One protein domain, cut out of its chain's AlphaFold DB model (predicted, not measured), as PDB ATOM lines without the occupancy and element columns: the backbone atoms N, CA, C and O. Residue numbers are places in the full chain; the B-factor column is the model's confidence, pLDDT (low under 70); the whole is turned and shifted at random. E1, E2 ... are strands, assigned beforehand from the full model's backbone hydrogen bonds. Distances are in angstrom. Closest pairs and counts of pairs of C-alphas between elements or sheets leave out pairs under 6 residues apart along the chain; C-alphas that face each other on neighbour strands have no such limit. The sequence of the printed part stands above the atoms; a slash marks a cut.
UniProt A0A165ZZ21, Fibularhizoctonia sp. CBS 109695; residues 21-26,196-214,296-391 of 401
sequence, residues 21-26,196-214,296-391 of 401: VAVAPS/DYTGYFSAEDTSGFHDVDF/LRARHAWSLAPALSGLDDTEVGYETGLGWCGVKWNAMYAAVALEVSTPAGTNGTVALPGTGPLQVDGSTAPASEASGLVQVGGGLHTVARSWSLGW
ATOM      1  N   VAL A  21     -33.936 -26.227 -18.699       51.03
ATOM      2  CA  VAL A  21     -33.722 -24.884 -18.154       51.03
ATOM      3  C   VAL A  21     -33.037 -24.099 -19.260       51.03
ATOM      4  O   VAL A  21     -31.817 -24.221 -19.450       51.03
ATOM      5  N   ALA A  22     -33.848 -23.391 -20.032       60.97
ATOM      6  CA  ALA A  22     -33.448 -22.600 -21.174       60.97
ATOM      7  C   ALA A  22     -32.627 -21.390 -20.707       60.97
ATOM      8  O   ALA A  22     -33.153 -20.356 -20.288       60.97
ATOM      9  N   VAL A  23     -31.306 -21.530 -20.815       73.19
ATOM     10  CA  VAL A  23     -30.412 -20.374 -20.930       73.19
ATOM     11  C   VAL A  23     -30.861 -19.562 -22.147       73.19
ATOM     12  O   VAL A  23     -31.386 -20.130 -23.109       73.19
ATOM     13  N   ALA A  24     -30.674 -18.245 -22.102       79.75
ATOM     14  CA  ALA A  24     -30.864 -17.388 -23.261       79.75
ATOM     15  C   ALA A  24     -30.156 -17.985 -24.499       79.75
ATOM     16  O   ALA A  24     -29.032 -18.481 -24.371       79.75
ATOM     17  N   PRO A  25     -30.786 -17.958 -25.689       84.25
ATOM     18  CA  PRO A  25     -30.085 -18.265 -26.928       84.25
ATOM     19  C   PRO A  25     -28.889 -17.320 -27.096       84.25
ATOM     20  O   PRO A  25     -28.904 -16.191 -26.602       84.25
ATOM     21  N   SER A  26     -27.858 -17.783 -27.800       87.19
ATOM     22  CA  SER A  26     -26.699 -16.943 -28.095       87.19
ATOM     23  C   SER A  26     -27.041 -15.864 -29.119       87.19
ATOM     24  O   SER A  26     -27.744 -16.136 -30.096       87.19
ATOM     25  N   ASP A 196     -25.035 -17.936 -17.301       81.94
ATOM     26  CA  ASP A 196     -26.228 -18.653 -17.775       81.94
ATOM     27  C   ASP A 196     -27.514 -17.857 -17.490       81.94
ATOM     28  O   ASP A 196     -28.375 -18.302 -16.730       81.94
ATOM     29  N   TYR A 197     -27.667 -16.653 -18.045       77.44
ATOM     30  CA  TYR A 197     -28.889 -15.868 -17.875       77.44
ATOM     31  C   TYR A 197     -30.078 -16.610 -18.505       77.44
ATOM     32  O   TYR A 197     -30.073 -16.903 -19.695       77.44
ATOM     33  N   THR A 198     -31.153 -16.843 -17.747       78.00
ATOM     34  CA  THR A 198     -32.433 -17.370 -18.271       78.00
ATOM     35  C   THR A 198     -33.252 -16.297 -19.001       78.00
ATOM     36  O   THR A 198     -34.477 -16.272 -18.894       78.00
ATOM     37  N   GLY A 199     -32.595 -15.340 -19.653       80.00
ATOM     38  CA  GLY A 199     -33.253 -14.259 -20.373       80.00
ATOM     39  C   GLY A 199     -32.334 -13.098 -20.739       80.00
ATOM     40  O   GLY A 199     -31.301 -12.879 -20.108       80.00
ATOM     41  N   TYR A 200     -32.731 -12.364 -21.770       79.88
ATOM     42  CA  TYR A 200     -31.965 -11.307 -22.418       79.88
ATOM     43  C   TYR A 200     -32.896 -10.226 -22.982       79.88
ATOM     44  O   TYR A 200     -34.117 -10.389 -23.051       79.88
ATOM     45  N   PHE A 201     -32.278  -9.137 -23.424       83.31
ATOM     46  CA  PHE A 201     -32.879  -8.104 -24.254       83.31
ATOM     47  C   PHE A 201     -31.827  -7.587 -25.234       83.31
ATOM     48  O   PHE A 201     -30.634  -7.593 -24.912       83.31
ATOM     49  N   SER A 202     -32.290  -7.141 -26.396       84.19
ATOM     50  CA  SER A 202     -31.515  -6.464 -27.428       84.19
ATOM     51  C   SER A 202     -32.405  -5.440 -28.130       84.19
ATOM     52  O   SER A 202     -33.476  -5.787 -28.625       84.19
ATOM     53  N   ALA A 203     -31.958  -4.192 -28.195       84.50
ATOM     54  CA  ALA A 203     -32.551  -3.145 -29.020       84.50
ATOM     55  C   ALA A 203     -31.456  -2.188 -29.501       84.50
ATOM     56  O   ALA A 203     -30.570  -1.819 -28.722       84.50
ATOM     57  N   GLU A 204     -31.550  -1.792 -30.767       88.12
ATOM     58  CA  GLU A 204     -30.686  -0.788 -31.388       88.12
ATOM     59  C   GLU A 204     -31.371   0.584 -31.324       88.12
ATOM     60  O   GLU A 204     -32.531   0.732 -31.718       88.12
ATOM     61  N   ASP A 205     -30.673   1.601 -30.817       84.38
ATOM     62  CA  ASP A 205     -31.197   2.965 -30.722       84.38
ATOM     63  C   ASP A 205     -30.986   3.734 -32.037       84.38
ATOM     64  O   ASP A 205     -30.061   4.534 -32.195       84.38
ATOM     65  N   THR A 206     -31.877   3.492 -33.001       86.94
ATOM     66  CA  THR A 206     -31.865   4.134 -34.326       86.94
ATOM     67  C   THR A 206     -32.241   5.622 -34.304       86.94
ATOM     68  O   THR A 206     -32.184   6.281 -35.345       86.94
ATOM     69  N   SER A 207     -32.573   6.217 -33.147       82.88
ATOM     70  CA  SER A 207     -33.093   7.595 -33.064       82.88
ATOM     71  C   SER A 207     -32.038   8.706 -33.230       82.88
ATOM     72  O   SER A 207     -32.319   9.869 -32.930       82.88
ATOM     73  N   GLY A 208     -30.815   8.370 -33.642       84.75
ATOM     74  CA  GLY A 208     -29.689   9.306 -33.713       84.75
ATOM     75  C   GLY A 208     -29.003   9.573 -32.367       84.75
ATOM     76  O   GLY A 208     -28.262  10.550 -32.248       84.75
ATOM     77  N   PHE A 209     -29.223   8.726 -31.353       85.06
ATOM     78  CA  PHE A 209     -28.347   8.695 -30.181       85.06
ATOM     79  C   PHE A 209     -26.953   8.174 -30.585       85.06
ATOM     80  O   PHE A 209     -26.804   7.453 -31.568       85.06
ATOM     81  N   HIS A 210     -25.907   8.580 -29.863       87.50
ATOM     82  CA  HIS A 210     -24.517   8.385 -30.307       87.50
ATOM     83  C   HIS A 210     -23.950   6.979 -30.036       87.50
ATOM     84  O   HIS A 210     -22.871   6.655 -30.529       87.50
ATOM     85  N   ASP A 211     -24.657   6.159 -29.261       83.75
ATOM     86  CA  ASP A 211     -24.332   4.759 -28.995       83.75
ATOM     87  C   ASP A 211     -25.560   3.898 -29.325       83.75
ATOM     88  O   ASP A 211     -26.561   3.926 -28.612       83.75
ATOM     89  N   VAL A 212     -25.485   3.149 -30.427       89.25
ATOM     90  CA  VAL A 212     -26.599   2.333 -30.938       89.25
ATOM     91  C   VAL A 212     -26.952   1.197 -29.975       89.25
ATOM     92  O   VAL A 212     -28.126   0.870 -29.821       89.25
ATOM     93  N   ASP A 213     -25.981   0.641 -29.246       85.19
ATOM     94  CA  ASP A 213     -26.253  -0.419 -28.270       85.19
ATOM     95  C   ASP A 213     -26.763   0.130 -26.927       85.19
ATOM     96  O   ASP A 213     -26.929  -0.658 -25.993       85.19
ATOM     97  N   PHE A 214     -26.948   1.452 -26.770       82.94
ATOM     98  CA  PHE A 214     -27.193   2.102 -25.475       82.94
ATOM     99  C   PHE A 214     -28.244   1.370 -24.639       82.94
ATOM    100  O   PHE A 214     -27.962   1.018 -23.499       82.94
ATOM    101  N   LEU A 296     -45.436 -10.116 -19.527       44.25
ATOM    102  CA  LEU A 296     -45.914 -11.512 -19.526       44.25
ATOM    103  C   LEU A 296     -46.093 -12.077 -18.089       44.25
ATOM    104  O   LEU A 296     -45.294 -12.874 -17.597       44.25
ATOM    105  N   ARG A 297     -47.184 -11.733 -17.383       39.69
ATOM    106  CA  ARG A 297     -47.529 -12.353 -16.074       39.69
ATOM    107  C   ARG A 297     -48.159 -13.754 -16.215       39.69
ATOM    108  O   ARG A 297     -49.283 -13.992 -15.776       39.69
ATOM    109  N   ALA A 298     -47.432 -14.690 -16.820       44.75
ATOM    110  CA  ALA A 298     -47.957 -15.995 -17.217       44.75
ATOM    111  C   ALA A 298     -47.821 -17.099 -16.147       44.75
ATOM    112  O   ALA A 298     -46.720 -17.516 -15.794       44.75
ATOM    113  N   ARG A 299     -48.960 -17.655 -15.705       53.16
ATOM    114  CA  ARG A 299     -49.047 -19.049 -15.200       53.16
ATOM    115  C   ARG A 299     -49.905 -19.974 -16.071       53.16
ATOM    116  O   ARG A 299     -49.806 -21.175 -15.888       53.16
ATOM    117  N   HIS A 300     -50.717 -19.414 -16.973       59.44
ATOM    118  CA  HIS A 300     -51.455 -20.099 -18.051       59.44
ATOM    119  C   HIS A 300     -51.951 -19.078 -19.096       59.44
ATOM    120  O   HIS A 300     -51.934 -19.366 -20.287       59.44
ATOM    121  N   ALA A 301     -52.361 -17.882 -18.651       66.94
ATOM    122  CA  ALA A 301     -52.782 -16.772 -19.509       66.94
ATOM    123  C   ALA A 301     -51.704 -15.674 -19.600       66.94
ATOM    124  O   ALA A 301     -51.014 -15.430 -18.606       66.94
ATOM    125  N   TRP A 302     -51.585 -14.993 -20.743       73.06
ATOM    126  CA  TRP A 302     -50.660 -13.869 -20.958       73.06
ATOM    127  C   TRP A 302     -51.268 -12.716 -21.785       73.06
ATOM    128  O   TRP A 302     -52.349 -12.849 -22.351       73.06
ATOM    129  N   SER A 303     -50.601 -11.556 -21.817       74.88
ATOM    130  CA  SER A 303     -51.007 -10.394 -22.622       74.88
ATOM    131  C   SER A 303     -49.796  -9.538 -22.985       74.88
ATOM    132  O   SER A 303     -49.095  -9.088 -22.087       74.88
ATOM    133  N   LEU A 304     -49.600  -9.271 -24.273       73.88
ATOM    134  CA  LEU A 304     -48.422  -8.637 -24.858       73.88
ATOM    135  C   LEU A 304     -48.814  -7.390 -25.667       73.88
ATOM    136  O   LEU A 304     -49.647  -7.474 -26.567       73.88
ATOM    137  N   ALA A 305     -48.193  -6.246 -25.374       76.19
ATOM    138  CA  ALA A 305     -48.438  -4.973 -26.056       76.19
ATOM    139  C   ALA A 305     -47.116  -4.196 -26.257       76.19
ATOM    140  O   ALA A 305     -46.692  -3.483 -25.343       76.19
ATOM    141  N   PRO A 306     -46.409  -4.353 -27.396       74.00
ATOM    142  CA  PRO A 306     -45.128  -3.687 -27.629       74.00
ATOM    143  C   PRO A 306     -45.280  -2.167 -27.808       74.00
ATOM    144  O   PRO A 306     -45.920  -1.682 -28.742       74.00
ATOM    145  N   ALA A 307     -44.621  -1.406 -26.936       76.62
ATOM    146  CA  ALA A 307     -44.500   0.045 -27.043       76.62
ATOM    147  C   ALA A 307     -43.320   0.422 -27.958       76.62
ATOM    148  O   ALA A 307     -42.238   0.740 -27.467       76.62
ATOM    149  N   LEU A 308     -43.536   0.401 -29.281       77.81
ATOM    150  CA  LEU A 308     -42.484   0.596 -30.302       77.81
ATOM    151  C   LEU A 308     -41.659   1.882 -30.093       77.81
ATOM    152  O   LEU A 308     -40.442   1.877 -30.214       77.81
ATOM    153  N   SER A 309     -42.335   2.985 -29.746       78.56
ATOM    154  CA  SER A 309     -41.748   4.240 -29.236       78.56
ATOM    155  C   SER A 309     -40.660   4.919 -30.091       78.56
ATOM    156  O   SER A 309     -40.004   5.839 -29.610       78.56
ATOM    157  N   GLY A 310     -40.505   4.522 -31.358       75.12
ATOM    158  CA  GLY A 310     -39.501   5.057 -32.285       75.12
ATOM    159  C   GLY A 310     -38.272   4.167 -32.486       75.12
ATOM    160  O   GLY A 310     -37.403   4.551 -33.255       75.12
ATOM    161  N   LEU A 311     -38.210   2.999 -31.838       80.06
ATOM    162  CA  LEU A 311     -37.269   1.935 -32.195       80.06
ATOM    163  C   LEU A 311     -37.815   1.168 -33.413       80.06
ATOM    164  O   LEU A 311     -39.035   1.064 -33.586       80.06
ATOM    165  N   ASP A 312     -36.923   0.633 -34.248       82.38
ATOM    166  CA  ASP A 312     -37.295  -0.148 -35.439       82.38
ATOM    167  C   ASP A 312     -37.230  -1.668 -35.198       82.38
ATOM    168  O   ASP A 312     -38.060  -2.397 -35.738       82.38
ATOM    169  N   ASP A 313     -36.341  -2.140 -34.319       82.69
ATOM    170  CA  ASP A 313     -36.212  -3.551 -33.935       82.69
ATOM    171  C   ASP A 313     -36.016  -3.703 -32.419       82.69
ATOM    172  O   ASP A 313     -35.340  -2.900 -31.768       82.69
ATOM    173  N   THR A 314     -36.600  -4.746 -31.823       82.31
ATOM    174  CA  THR A 314     -36.346  -5.136 -30.424       82.31
ATOM    175  C   THR A 314     -36.626  -6.622 -30.211       82.31
ATOM    176  O   THR A 314     -37.629  -7.163 -30.681       82.31
ATOM    177  N   GLU A 315     -35.766  -7.275 -29.436       83.94
ATOM    178  CA  GLU A 315     -35.859  -8.685 -29.073       83.94
ATOM    179  C   GLU A 315     -35.696  -8.863 -27.559       83.94
ATOM    180  O   GLU A 315     -34.833  -8.253 -26.927       83.94
ATOM    181  N   VAL A 316     -36.546  -9.688 -26.958       79.94
ATOM    182  CA  VAL A 316     -36.538 -10.024 -25.532       79.94
ATOM    183  C   VAL A 316     -36.937 -11.481 -25.369       79.94
ATOM    184  O   VAL A 316     -37.900 -11.948 -25.974       79.94
ATOM    185  N   GLY A 317     -36.270 -12.191 -24.470       77.75
ATOM    186  CA  GLY A 317     -36.734 -13.503 -24.045       77.75
ATOM    187  C   GLY A 317     -36.388 -13.795 -22.601       77.75
ATOM    188  O   GLY A 317     -35.409 -13.267 -22.081       77.75
ATOM    189  N   TYR A 318     -37.193 -14.623 -21.944       73.44
ATOM    190  CA  TYR A 318     -36.888 -15.164 -20.626       73.44
ATOM    191  C   TYR A 318     -37.630 -16.479 -20.349       73.44
ATOM    192  O   TYR A 318     -38.663 -16.788 -20.942       73.44
ATOM    193  N   GLU A 319     -37.110 -17.266 -19.413       73.56
ATOM    194  CA  GLU A 319     -37.730 -18.514 -18.976       73.56
ATOM    195  C   GLU A 319     -38.783 -18.303 -17.875       73.56
ATOM    196  O   GLU A 319     -38.577 -17.571 -16.904       73.56
ATOM    197  N   THR A 320     -39.902 -19.018 -17.990       73.19
ATOM    198  CA  THR A 320     -40.912 -19.172 -16.935       73.19
ATOM    199  C   THR A 320     -40.896 -20.592 -16.367       73.19
ATOM    200  O   THR A 320     -40.379 -21.522 -16.981       73.19
ATOM    201  N   GLY A 321     -41.584 -20.814 -15.243       72.19
ATOM    202  CA  GLY A 321     -41.823 -22.166 -14.712       72.19
ATOM    203  C   GLY A 321     -42.664 -23.096 -15.608       72.19
ATOM    204  O   GLY A 321     -42.918 -24.228 -15.204       72.19
ATOM    205  N   LEU A 322     -43.113 -22.631 -16.781       74.31
ATOM    206  CA  LEU A 322     -43.786 -23.421 -17.821       74.31
ATOM    207  C   LEU A 322     -42.879 -23.706 -19.033       74.31
ATOM    208  O   LEU A 322     -43.260 -24.490 -19.898       74.31
ATOM    209  N   GLY A 323     -41.720 -23.047 -19.126       74.94
ATOM    210  CA  GLY A 323     -40.858 -23.015 -20.307       74.94
ATOM    211  C   GLY A 323     -40.607 -21.596 -20.830       74.94
ATOM    212  O   GLY A 323     -40.889 -20.598 -20.159       74.94
ATOM    213  N   TRP A 324     -40.056 -21.522 -22.039       80.69
ATOM    214  CA  TRP A 324     -39.573 -20.294 -22.671       80.69
ATOM    215  C   TRP A 324     -40.680 -19.303 -23.072       80.69
ATOM    216  O   TRP A 324     -41.698 -19.701 -23.637       80.69
ATOM    217  N   CYS A 325     -40.430 -18.013 -22.840       80.44
ATOM    218  CA  CYS A 325     -41.222 -16.880 -23.311       80.44
ATOM    219  C   CYS A 325     -40.315 -15.893 -24.068       80.44
ATOM    220  O   CYS A 325     -39.539 -15.165 -23.452       80.44
ATOM    221  N   GLY A 326     -40.421 -15.847 -25.394       79.69
ATOM    222  CA  GLY A 326     -39.699 -14.929 -26.276       79.69
ATOM    223  C   GLY A 326     -40.638 -14.017 -27.061       79.69
ATOM    224  O   GLY A 326     -41.744 -14.414 -27.427       79.69
ATOM    225  N   VAL A 327     -40.187 -12.796 -27.327       81.69
ATOM    226  CA  VAL A 327     -40.860 -11.808 -28.166       81.69
ATOM    227  C   VAL A 327     -39.814 -11.062 -28.989       81.69
ATOM    228  O   VAL A 327     -38.900 -10.453 -28.434       81.69
ATOM    229  N   LYS A 328     -39.993 -11.050 -30.307       84.12
ATOM    230  CA  LYS A 328     -39.198 -10.258 -31.247       84.12
ATOM    231  C   LYS A 328     -40.132  -9.408 -32.087       84.12
ATOM    232  O   LYS A 328     -41.173  -9.898 -32.514       84.12
ATOM    233  N   TRP A 329     -39.783  -8.160 -32.363       82.50
ATOM    234  CA  TRP A 329     -40.500  -7.386 -33.370       82.50
ATOM    235  C   TRP A 329     -39.587  -6.535 -34.230       82.50
ATOM    236  O   TRP A 329     -38.532  -6.082 -33.791       82.50
ATOM    237  N   ASN A 330     -40.077  -6.313 -35.445       84.12
ATOM    238  CA  ASN A 330     -39.548  -5.409 -36.445       84.12
ATOM    239  C   ASN A 330     -40.686  -4.471 -36.884       84.12
ATOM    240  O   ASN A 330     -41.799  -4.922 -37.172       84.12
ATOM    241  N   ALA A 331     -40.433  -3.166 -36.909       79.00
ATOM    242  CA  ALA A 331     -41.377  -2.133 -37.305       79.00
ATOM    243  C   ALA A 331     -40.761  -1.260 -38.400       79.00
ATOM    244  O   ALA A 331     -39.975  -0.361 -38.126       79.00
ATOM    245  N   MET A 332     -41.174  -1.472 -39.646       73.06
ATOM    246  CA  MET A 332     -40.785  -0.641 -40.788       73.06
ATOM    247  C   MET A 332     -41.838   0.444 -41.067       73.06
ATOM    248  O   MET A 332     -42.907   0.487 -40.460       73.06
ATOM    249  N   TYR A 333     -41.560   1.339 -42.019       66.62
ATOM    250  CA  TYR A 333     -42.355   2.548 -42.292       66.62
ATOM    251  C   TYR A 333     -43.872   2.355 -42.492       66.62
ATOM    252  O   TYR A 333     -44.633   3.294 -42.249       66.62
ATOM    253  N   ALA A 334     -44.306   1.171 -42.935       74.00
ATOM    254  CA  ALA A 334     -45.697   0.850 -43.262       74.00
ATOM    255  C   ALA A 334     -46.251  -0.399 -42.541       74.00
ATOM    256  O   ALA A 334     -47.390  -0.784 -42.809       74.00
ATOM    257  N   ALA A 335     -45.476  -1.062 -41.672       80.31
ATOM    258  CA  ALA A 335     -45.909  -2.288 -41.001       80.31
ATOM    259  C   ALA A 335     -45.104  -2.603 -39.733       80.31
ATOM    260  O   ALA A 335     -43.929  -2.256 -39.630       80.31
ATOM    261  N   VAL A 336     -45.724  -3.338 -38.809       83.50
ATOM    262  CA  VAL A 336     -45.053  -4.011 -37.689       83.50
ATOM    263  C   VAL A 336     -45.343  -5.508 -37.739       83.50
ATOM    264  O   VAL A 336     -46.494  -5.916 -37.920       83.50
ATOM    265  N   ALA A 337     -44.301  -6.313 -37.565       86.62
ATOM    266  CA  ALA A 337     -44.370  -7.757 -37.389       86.62
ATOM    267  C   ALA A 337     -43.785  -8.122 -36.019       86.62
ATOM    268  O   ALA A 337     -42.712  -7.651 -35.647       86.62
ATOM    269  N   LEU A 338     -44.511  -8.946 -35.271       83.38
ATOM    270  CA  LEU A 338     -44.212  -9.373 -33.910       83.38
ATOM    271  C   LEU A 338     -44.247 -10.901 -33.866       83.38
ATOM    272  O   LEU A 338     -45.312 -11.513 -33.949       83.38
ATOM    273  N   GLU A 339     -43.082 -11.512 -33.726       86.25
ATOM    274  CA  GLU A 339     -42.944 -12.926 -33.408       86.25
ATOM    275  C   GLU A 339     -43.094 -13.114 -31.893       86.25
ATOM    276  O   GLU A 339     -42.457 -12.423 -31.092       86.25
ATOM    277  N   VAL A 340     -43.955 -14.045 -31.490       81.56
ATOM    278  CA  VAL A 340     -44.182 -14.422 -30.095       81.56
ATOM    279  C   VAL A 340     -44.001 -15.928 -29.944       81.56
ATOM    280  O   VAL A 340     -44.596 -16.720 -30.670       81.56
ATOM    281  N   SER A 341     -43.158 -16.321 -28.996       85.50
ATOM    282  CA  SER A 341     -42.787 -17.704 -28.699       85.50
ATOM    283  C   SER A 341     -43.118 -17.987 -27.239       85.50
ATOM    284  O   SER A 341     -42.520 -17.396 -26.343       85.50
ATOM    285  N   THR A 342     -44.113 -18.829 -26.974       84.00
ATOM    286  CA  THR A 342     -44.630 -19.087 -25.618       84.00
ATOM    287  C   THR A 342     -44.892 -20.576 -25.374       84.00
ATOM    288  O   THR A 342     -45.020 -21.347 -26.328       84.00
ATOM    289  N   PRO A 343     -44.986 -21.030 -24.107       84.19
ATOM    290  CA  PRO A 343     -45.125 -22.449 -23.806       84.19
ATOM    291  C   PRO A 343     -46.463 -23.012 -24.292       84.19
ATOM    292  O   PRO A 343     -47.523 -22.414 -24.073       84.19
ATOM    293  N   ALA A 344     -46.423 -24.193 -24.912       86.56
ATOM    294  CA  ALA A 344     -47.610 -24.889 -25.395       86.56
ATOM    295  C   ALA A 344     -48.634 -25.122 -24.269       86.56
ATOM    296  O   ALA A 344     -48.277 -25.494 -23.151       86.56
ATOM    297  N   GLY A 345     -49.917 -24.900 -24.562       82.19
ATOM    298  CA  GLY A 345     -50.998 -24.975 -23.569       82.19
ATOM    299  C   GLY A 345     -51.205 -23.700 -22.738       82.19
ATOM    300  O   GLY A 345     -52.155 -23.641 -21.957       82.19
ATOM    301  N   THR A 346     -50.383 -22.661 -22.925       82.56
ATOM    302  CA  THR A 346     -50.771 -21.286 -22.560       82.56
ATOM    303  C   THR A 346     -51.712 -20.683 -23.614       82.56
ATOM    304  O   THR A 346     -51.926 -21.278 -24.668       82.56
ATOM    305  N   ASN A 347     -52.298 -19.518 -23.331       82.25
ATOM    306  CA  ASN A 347     -53.004 -18.670 -24.302       82.25
ATOM    307  C   ASN A 347     -52.812 -17.195 -23.919       82.25
ATOM    308  O   ASN A 347     -52.614 -16.897 -22.738       82.25
ATOM    309  N   GLY A 348     -52.952 -16.259 -24.852       80.38
ATOM    310  CA  GLY A 348     -52.933 -14.844 -24.493       80.38
ATOM    311  C   GLY A 348     -53.282 -13.861 -25.597       80.38
ATOM    312  O   GLY A 348     -53.512 -14.225 -26.748       80.38
ATOM    313  N   THR A 349     -53.338 -12.586 -25.220       81.94
ATOM    314  CA  THR A 349     -53.668 -11.478 -26.120       81.94
ATOM    315  C   THR A 349     -52.428 -10.790 -26.669       81.94
ATOM    316  O   THR A 349     -51.536 -10.422 -25.911       81.94
ATOM    317  N   VAL A 350     -52.411 -10.516 -27.970       80.38
ATOM    318  CA  VAL A 350     -51.422  -9.653 -28.627       80.38
ATOM    319  C   VAL A 350     -52.093  -8.354 -29.065       80.38
ATOM    320  O   VAL A 350     -53.065  -8.393 -29.817       80.38
ATOM    321  N   ALA A 351     -51.573  -7.211 -28.620       80.31
ATOM    322  CA  ALA A 351     -52.049  -5.873 -28.960       80.31
ATOM    323  C   ALA A 351     -50.988  -5.110 -29.767       80.31
ATOM    324  O   ALA A 351     -50.011  -4.625 -29.201       80.31
ATOM    325  N   LEU A 352     -51.174  -4.968 -31.082       77.19
ATOM    326  CA  LEU A 352     -50.298  -4.116 -31.898       77.19
ATOM    327  C   LEU A 352     -50.830  -2.670 -31.942       77.19
ATOM    328  O   LEU A 352     -52.048  -2.472 -31.859       77.19
ATOM    329  N   PRO A 353     -49.962  -1.650 -32.097       75.12
ATOM    330  CA  PRO A 353     -50.371  -0.250 -32.236       75.12
ATOM    331  C   PRO A 353     -50.884   0.098 -33.647       75.12
ATOM    332  O   PRO A 353     -50.733  -0.667 -34.601       75.12
ATOM    333  N   GLY A 354     -51.511   1.269 -33.785       73.75
ATOM    334  CA  GLY A 354     -52.114   1.743 -35.037       73.75
ATOM    335  C   GLY A 354     -53.513   1.174 -35.311       73.75
ATOM    336  O   GLY A 354     -54.156   0.614 -34.426       73.75
ATOM    337  N   THR A 355     -53.982   1.316 -36.551       71.31
ATOM    338  CA  THR A 355     -55.327   0.909 -37.004       71.31
ATOM    339  C   THR A 355     -55.249   0.029 -38.249       71.31
ATOM    340  O   THR A 355     -54.347   0.212 -39.064       71.31
ATOM    341  N   GLY A 356     -56.213  -0.876 -38.429       71.81
ATOM    342  CA  GLY A 356     -56.272  -1.805 -39.563       71.81
ATOM    343  C   GLY A 356     -56.301  -3.276 -39.128       71.81
ATOM    344  O   GLY A 356     -56.123  -3.570 -37.940       71.81
ATOM    345  N   PRO A 357     -56.542  -4.207 -40.069       75.69
ATOM    346  CA  PRO A 357     -56.658  -5.630 -39.769       75.69
ATOM    347  C   PRO A 357     -55.352  -6.200 -39.208       75.69
ATOM    348  O   PRO A 357     -54.256  -5.803 -39.605       75.69
ATOM    349  N   LEU A 358     -55.485  -7.158 -38.294       81.25
ATOM    350  CA  LEU A 358     -54.380  -7.998 -37.844       81.25
ATOM    351  C   LEU A 358     -54.236  -9.218 -38.750       81.25
ATOM    352  O   LEU A 358     -55.226  -9.758 -39.245       81.25
ATOM    353  N   GLN A 359     -53.005  -9.686 -38.902       85.25
ATOM    354  CA  GLN A 359     -52.692 -11.019 -39.398       85.25
ATOM    355  C   GLN A 359     -52.059 -11.838 -38.271       85.25
ATOM    356  O   GLN A 359     -51.299 -11.294 -37.473       85.25
ATOM    357  N   VAL A 360     -52.364 -13.131 -38.220       87.81
ATOM    358  CA  VAL A 360     -51.693 -14.139 -37.390       87.81
ATOM    359  C   VAL A 360     -51.276 -15.266 -38.324       87.81
ATOM    360  O   VAL A 360     -52.108 -15.790 -39.064       87.81
ATOM    361  N   ASP A 361     -49.988 -15.594 -38.341       87.19
ATOM    362  CA  ASP A 361     -49.394 -16.649 -39.173       87.19
ATOM    363  C   ASP A 361     -49.760 -16.498 -40.667       87.19
ATOM    364  O   ASP A 361     -50.118 -17.446 -41.366       87.19
ATOM    365  N   GLY A 362     -49.744 -15.247 -41.146       81.88
ATOM    366  CA  GLY A 362     -50.126 -14.851 -42.510       81.88
ATOM    367  C   GLY A 362     -51.636 -14.833 -42.797       81.88
ATOM    368  O   GLY A 362     -52.051 -14.329 -43.839       81.88
ATOM    369  N   SER A 363     -52.474 -15.328 -41.883       82.19
ATOM    370  CA  SER A 363     -53.936 -15.347 -42.017       82.19
ATOM    371  C   SER A 363     -54.570 -14.108 -41.385       82.19
ATOM    372  O   SER A 363     -54.228 -13.736 -40.265       82.19
ATOM    373  N   THR A 364     -55.526 -13.468 -42.060       76.69
ATOM    374  CA  THR A 364     -56.265 -12.327 -41.490       76.69
ATOM    375  C   THR A 364     -57.067 -12.760 -40.261       76.69
ATOM    376  O   THR A 364     -57.926 -13.637 -40.351       76.69
ATOM    377  N   ALA A 365     -56.815 -12.124 -39.119       71.62
ATOM    378  CA  ALA A 365     -57.568 -12.355 -37.894       71.62
ATOM    379  C   ALA A 365     -58.998 -11.783 -38.010       71.62
ATOM    380  O   ALA A 365     -59.184 -10.732 -38.632       71.62
ATOM    381  N   PRO A 366     -60.016 -12.423 -37.401       60.53
ATOM    382  CA  PRO A 366     -61.379 -11.901 -37.401       60.53
ATOM    383  C   PRO A 366     -61.424 -10.536 -36.702       60.53
ATOM    384  O   PRO A 366     -61.043 -10.404 -35.538       60.53
ATOM    385  N   ALA A 367     -61.866  -9.509 -37.425       50.91
ATOM    386  CA  ALA A 367     -61.751  -8.130 -36.975       50.91
ATOM    387  C   ALA A 367     -62.747  -7.788 -35.855       50.91
ATOM    388  O   ALA A 367     -63.941  -7.621 -36.094       50.91
ATOM    389  N   SER A 368     -62.237  -7.548 -34.644       51.69
ATOM    390  CA  SER A 368     -62.854  -6.557 -33.761       51.69
ATOM    391  C   SER A 368     -62.442  -5.169 -34.257       51.69
ATOM    392  O   SER A 368     -61.374  -4.684 -33.893       51.69
ATOM    393  N   GLU A 369     -63.252  -4.531 -35.105       43.59
ATOM    394  CA  GLU A 369     -62.876  -3.289 -35.817       43.59
ATOM    395  C   GLU A 369     -62.446  -2.126 -34.899       43.59
ATOM    396  O   GLU A 369     -61.708  -1.242 -35.325       43.59
ATOM    397  N   ALA A 370     -62.858  -2.148 -33.625       49.34
ATOM    398  CA  ALA A 370     -62.508  -1.152 -32.608       49.34
ATOM    399  C   ALA A 370     -61.373  -1.569 -31.644       49.34
ATOM    400  O   ALA A 370     -61.002  -0.785 -30.773       49.34
ATOM    401  N   SER A 371     -60.836  -2.792 -31.739       53.94
ATOM    402  CA  SER A 371     -59.845  -3.318 -30.789       53.94
ATOM    403  C   SER A 371     -58.638  -3.894 -31.530       53.94
ATOM    404  O   SER A 371     -58.751  -4.847 -32.297       53.94
ATOM    405  N   GLY A 372     -57.460  -3.310 -31.293       66.56
ATOM    406  CA  GLY A 372     -56.199  -3.695 -31.936       66.56
ATOM    407  C   GLY A 372     -55.575  -4.988 -31.398       66.56
ATOM    408  O   GLY A 372     -54.350  -5.112 -31.446       66.56
ATOM    409  N   LEU A 373     -56.402  -5.896 -30.874       76.31
ATOM    410  CA  LEU A 373     -56.063  -7.109 -30.132       76.31
ATOM    411  C   LEU A 373     -56.386  -8.376 -30.938       76.31
ATOM    412  O   LEU A 373     -57.379  -8.421 -31.660       76.31
ATOM    413  N   VAL A 374     -55.610  -9.439 -30.732       84.06
ATOM    414  CA  VAL A 374     -55.940 -10.802 -31.179       84.06
ATOM    415  C   VAL A 374     -55.594 -11.826 -30.096       84.06
ATOM    416  O   VAL A 374     -54.648 -11.631 -29.337       84.06
ATOM    417  N   GLN A 375     -56.383 -12.899 -29.999       86.12
ATOM    418  CA  GLN A 375     -56.095 -14.050 -29.136       86.12
ATOM    419  C   GLN A 375     -55.161 -15.018 -29.870       86.12
ATOM    420  O   GLN A 375     -55.410 -15.353 -31.027       86.12
ATOM    421  N   VAL A 376     -54.113 -15.475 -29.194       85.06
ATOM    422  CA  VAL A 376     -53.061 -16.345 -29.733       85.06
ATOM    423  C   VAL A 376     -52.821 -17.503 -28.758       85.06
ATOM    424  O   VAL A 376     -52.923 -17.340 -27.538       85.06
ATOM    425  N   GLY A 377     -52.549 -18.690 -29.297       86.25
ATOM    426  CA  GLY A 377     -52.248 -19.877 -28.500       86.25
ATOM    427  C   GLY A 377     -50.816 -19.885 -27.960       86.25
ATOM    428  O   GLY A 377     -49.965 -19.094 -28.359       86.25
ATOM    429  N   GLY A 378     -50.544 -20.814 -27.047       85.38
ATOM    430  CA  GLY A 378     -49.190 -21.151 -26.630       85.38
ATOM    431  C   GLY A 378     -48.448 -21.884 -27.746       85.38
ATOM    432  O   GLY A 378     -48.806 -23.015 -28.082       85.38
ATOM    433  N   GLY A 379     -47.420 -21.249 -28.297       87.25
ATOM    434  CA  GLY A 379     -46.643 -21.737 -29.433       87.25
ATOM    435  C   GLY A 379     -45.725 -20.650 -29.992       87.25
ATOM    436  O   GLY A 379     -45.508 -19.626 -29.342       87.25
ATOM    437  N   LEU A 380     -45.200 -20.880 -31.199       89.75
ATOM    438  CA  LEU A 380     -44.527 -19.864 -32.010       89.75
ATOM    439  C   LEU A 380     -45.531 -19.303 -33.022       89.75
ATOM    440  O   LEU A 380     -46.075 -20.074 -33.812       89.75
ATOM    441  N   HIS A 381     -45.756 -17.991 -32.993       86.81
ATOM    442  CA  HIS A 381     -46.715 -17.298 -33.853       86.81
ATOM    443  C   HIS A 381     -46.163 -15.951 -34.332       86.81
ATOM    444  O   HIS A 381     -45.489 -15.249 -33.575       86.81
ATOM    445  N   THR A 382     -46.515 -15.543 -35.550       89.94
ATOM    446  CA  THR A 382     -46.184 -14.219 -36.102       89.94
ATOM    447  C   THR A 382     -47.453 -13.386 -36.228       89.94
ATOM    448  O   THR A 382     -48.303 -13.652 -37.079       89.94
ATOM    449  N   VAL A 383     -47.579 -12.342 -35.409       85.69
ATOM    450  CA  VAL A 383     -48.680 -11.373 -35.479       85.69
ATOM    451  C   VAL A 383     -48.206 -10.115 -36.198       85.69
ATOM    452  O   VAL A 383     -47.188  -9.539 -35.827       85.69
ATOM    453  N   ALA A 384     -48.935  -9.656 -37.212       87.06
ATOM    454  CA  ALA A 384     -48.545  -8.496 -38.014       87.06
ATOM    455  C   ALA A 384     -49.695  -7.505 -38.239       87.06
ATOM    456  O   ALA A 384     -50.873  -7.873 -38.238       87.06
ATOM    457  N   ARG A 385     -49.344  -6.236 -38.470       83.50
ATOM    458  CA  ARG A 385     -50.249  -5.193 -38.975       83.50
ATOM    459  C   ARG A 385     -49.521  -4.289 -39.961       83.50
ATOM    460  O   ARG A 385     -48.457  -3.769 -39.639       83.50
ATOM    461  N   SER A 386     -50.162  -4.017 -41.093       77.81
ATOM    462  CA  SER A 386     -49.761  -2.958 -42.028       77.81
ATOM    463  C   SER A 386     -50.676  -1.741 -41.889       77.81
ATOM    464  O   SER A 386     -51.873  -1.889 -41.637       77.81
ATOM    465  N   TRP A 387     -50.135  -0.539 -42.085       70.69
ATOM    466  CA  TRP A 387     -50.867   0.729 -42.065       70.69
ATOM    467  C   TRP A 387     -50.622   1.538 -43.344       70.69
ATOM    468  O   TRP A 387     -49.615   1.379 -44.032       70.69
ATOM    469  N   SER A 388     -51.545   2.444 -43.675       57.12
ATOM    470  CA  SER A 388     -51.345   3.403 -44.765       57.12
ATOM    471  C   SER A 388     -50.276   4.441 -44.395       57.12
ATOM    472  O   SER A 388     -50.149   4.836 -43.238       57.12
ATOM    473  N   LEU A 389     -49.508   4.914 -45.381       50.50
ATOM    474  CA  LEU A 389     -48.265   5.695 -45.206       50.50
ATOM    475  C   LEU A 389     -48.369   7.044 -44.451       50.50
ATOM    476  O   LEU A 389     -47.356   7.714 -44.278       50.50
ATOM    477  N   GLY A 390     -49.548   7.451 -43.970       43.56
ATOM    478  CA  GLY A 390     -49.736   8.690 -43.205       43.56
ATOM    479  C   GLY A 390     -49.363   8.622 -41.715       43.56
ATOM    480  O   GLY A 390     -49.211   9.666 -41.090       43.56
ATOM    481  N   TRP A 391     -49.217   7.431 -41.118       41.38
ATOM    482  CA  TRP A 391     -49.197   7.294 -39.648       41.38
ATOM    483  C   TRP A 391     -47.827   7.429 -38.958       41.38
ATOM    484  O   TRP A 391     -47.804   7.709 -37.762       41.38
TER     485      TRP A 391
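This is residues 21 to 26, 196 to 214 and 296 to 391 of the 401 residues of a protein of Fibularhizoctonia sp. CBS 109695 (UniProt A0A165ZZ21). A broad sheet of five strands, E1, E3, E4, E5 and E8, forms a wall, and a small sheet of three strands, E2, E6 and E7, is folded over one face of it at the E5 and E8 side, so that the two are loosely and only partly face to face. The 21 residues 352 to 372, a long loop between E6 and E7, lie at that same side. The printed part has 121 residues with eight named strands, E1 to E8 in order along the chain, and no named helix; the class is all strand, with under half of the residues, 51, in named elements. The larger sheet has the order E1, E3, E4, E5, E8 and is antiparallel; the smaller has the order E2, E6, E7 and is mixed. The whole is compact, with a radius of gyration of the C-alphas of 15.1 A, and flat, spanning 44 by 42 by 21 A.

In the larger sheet, E4 is the longest strand, residues 323 to 332, 30.3 A from C-alpha 323 at (-40.858, -23.015, -20.307) to C-alpha 332 at (-40.785, -0.641, -40.788). E3 is residues 313 to 320, 23.6 A, and E5 is residues 335 to 341, 20.0 A. The edge strands are E1, residues 199 to 203, with C-alpha 199 at (-33.253, -14.259, -20.373), and E8, residues 380 to 386, 20.3 A, with C-alpha 386 at (-49.761, -2.958, -42.028). The smaller sheet holds E2, residues 301 to 304, E6, residues 347 to 351, and E7, residues 373 to 377.

E3, E4 and E5 form a meander, each strand the antiparallel neighbour of the one before, and E3 and E4, like E4 and E5, are a hairpin. N 318 and O 325 are 2.8 A apart across E3 and E4, and N 328 and O 339 are 2.9 A apart across E4 and E5, within hydrogen-bond range. E1 is antiparallel to E3, with N 200 and O 317 at 2.8 A; E8 is antiparallel to E5, with N 338 and O 383 at 2.8 A. E6 is parallel to E2, at 18 degrees, with N 304 and O 349 at 2.8 A. E6 and E7 are a hairpin, at 152 degrees, with N 350 and O 374 at 2.8 A. Between the sheets, the closest C-alphas of E6 and E8, those of Val 350 and Val 383, are 7.6 A apart. E7 and E8 meet only through their link. Among the pairs that are apart are E2 and E5, and E1 and E6.

The two C-alphas farthest apart, those of Val 21 and Gly 390, are 44.8 A from each other. Residues 27 to 195 are not printed, with 10.5 A between C-alphas 26 and 196, and residues 215 to 295 are not printed, with 23.9 A between C-alphas 214 and 296. The link from E6 to E7 is long. The mean pLDDT of the printed part is 76.3; residues 21 to 22, 296 to 301, 333, 366 to 372 and 388 to 391 are under 70.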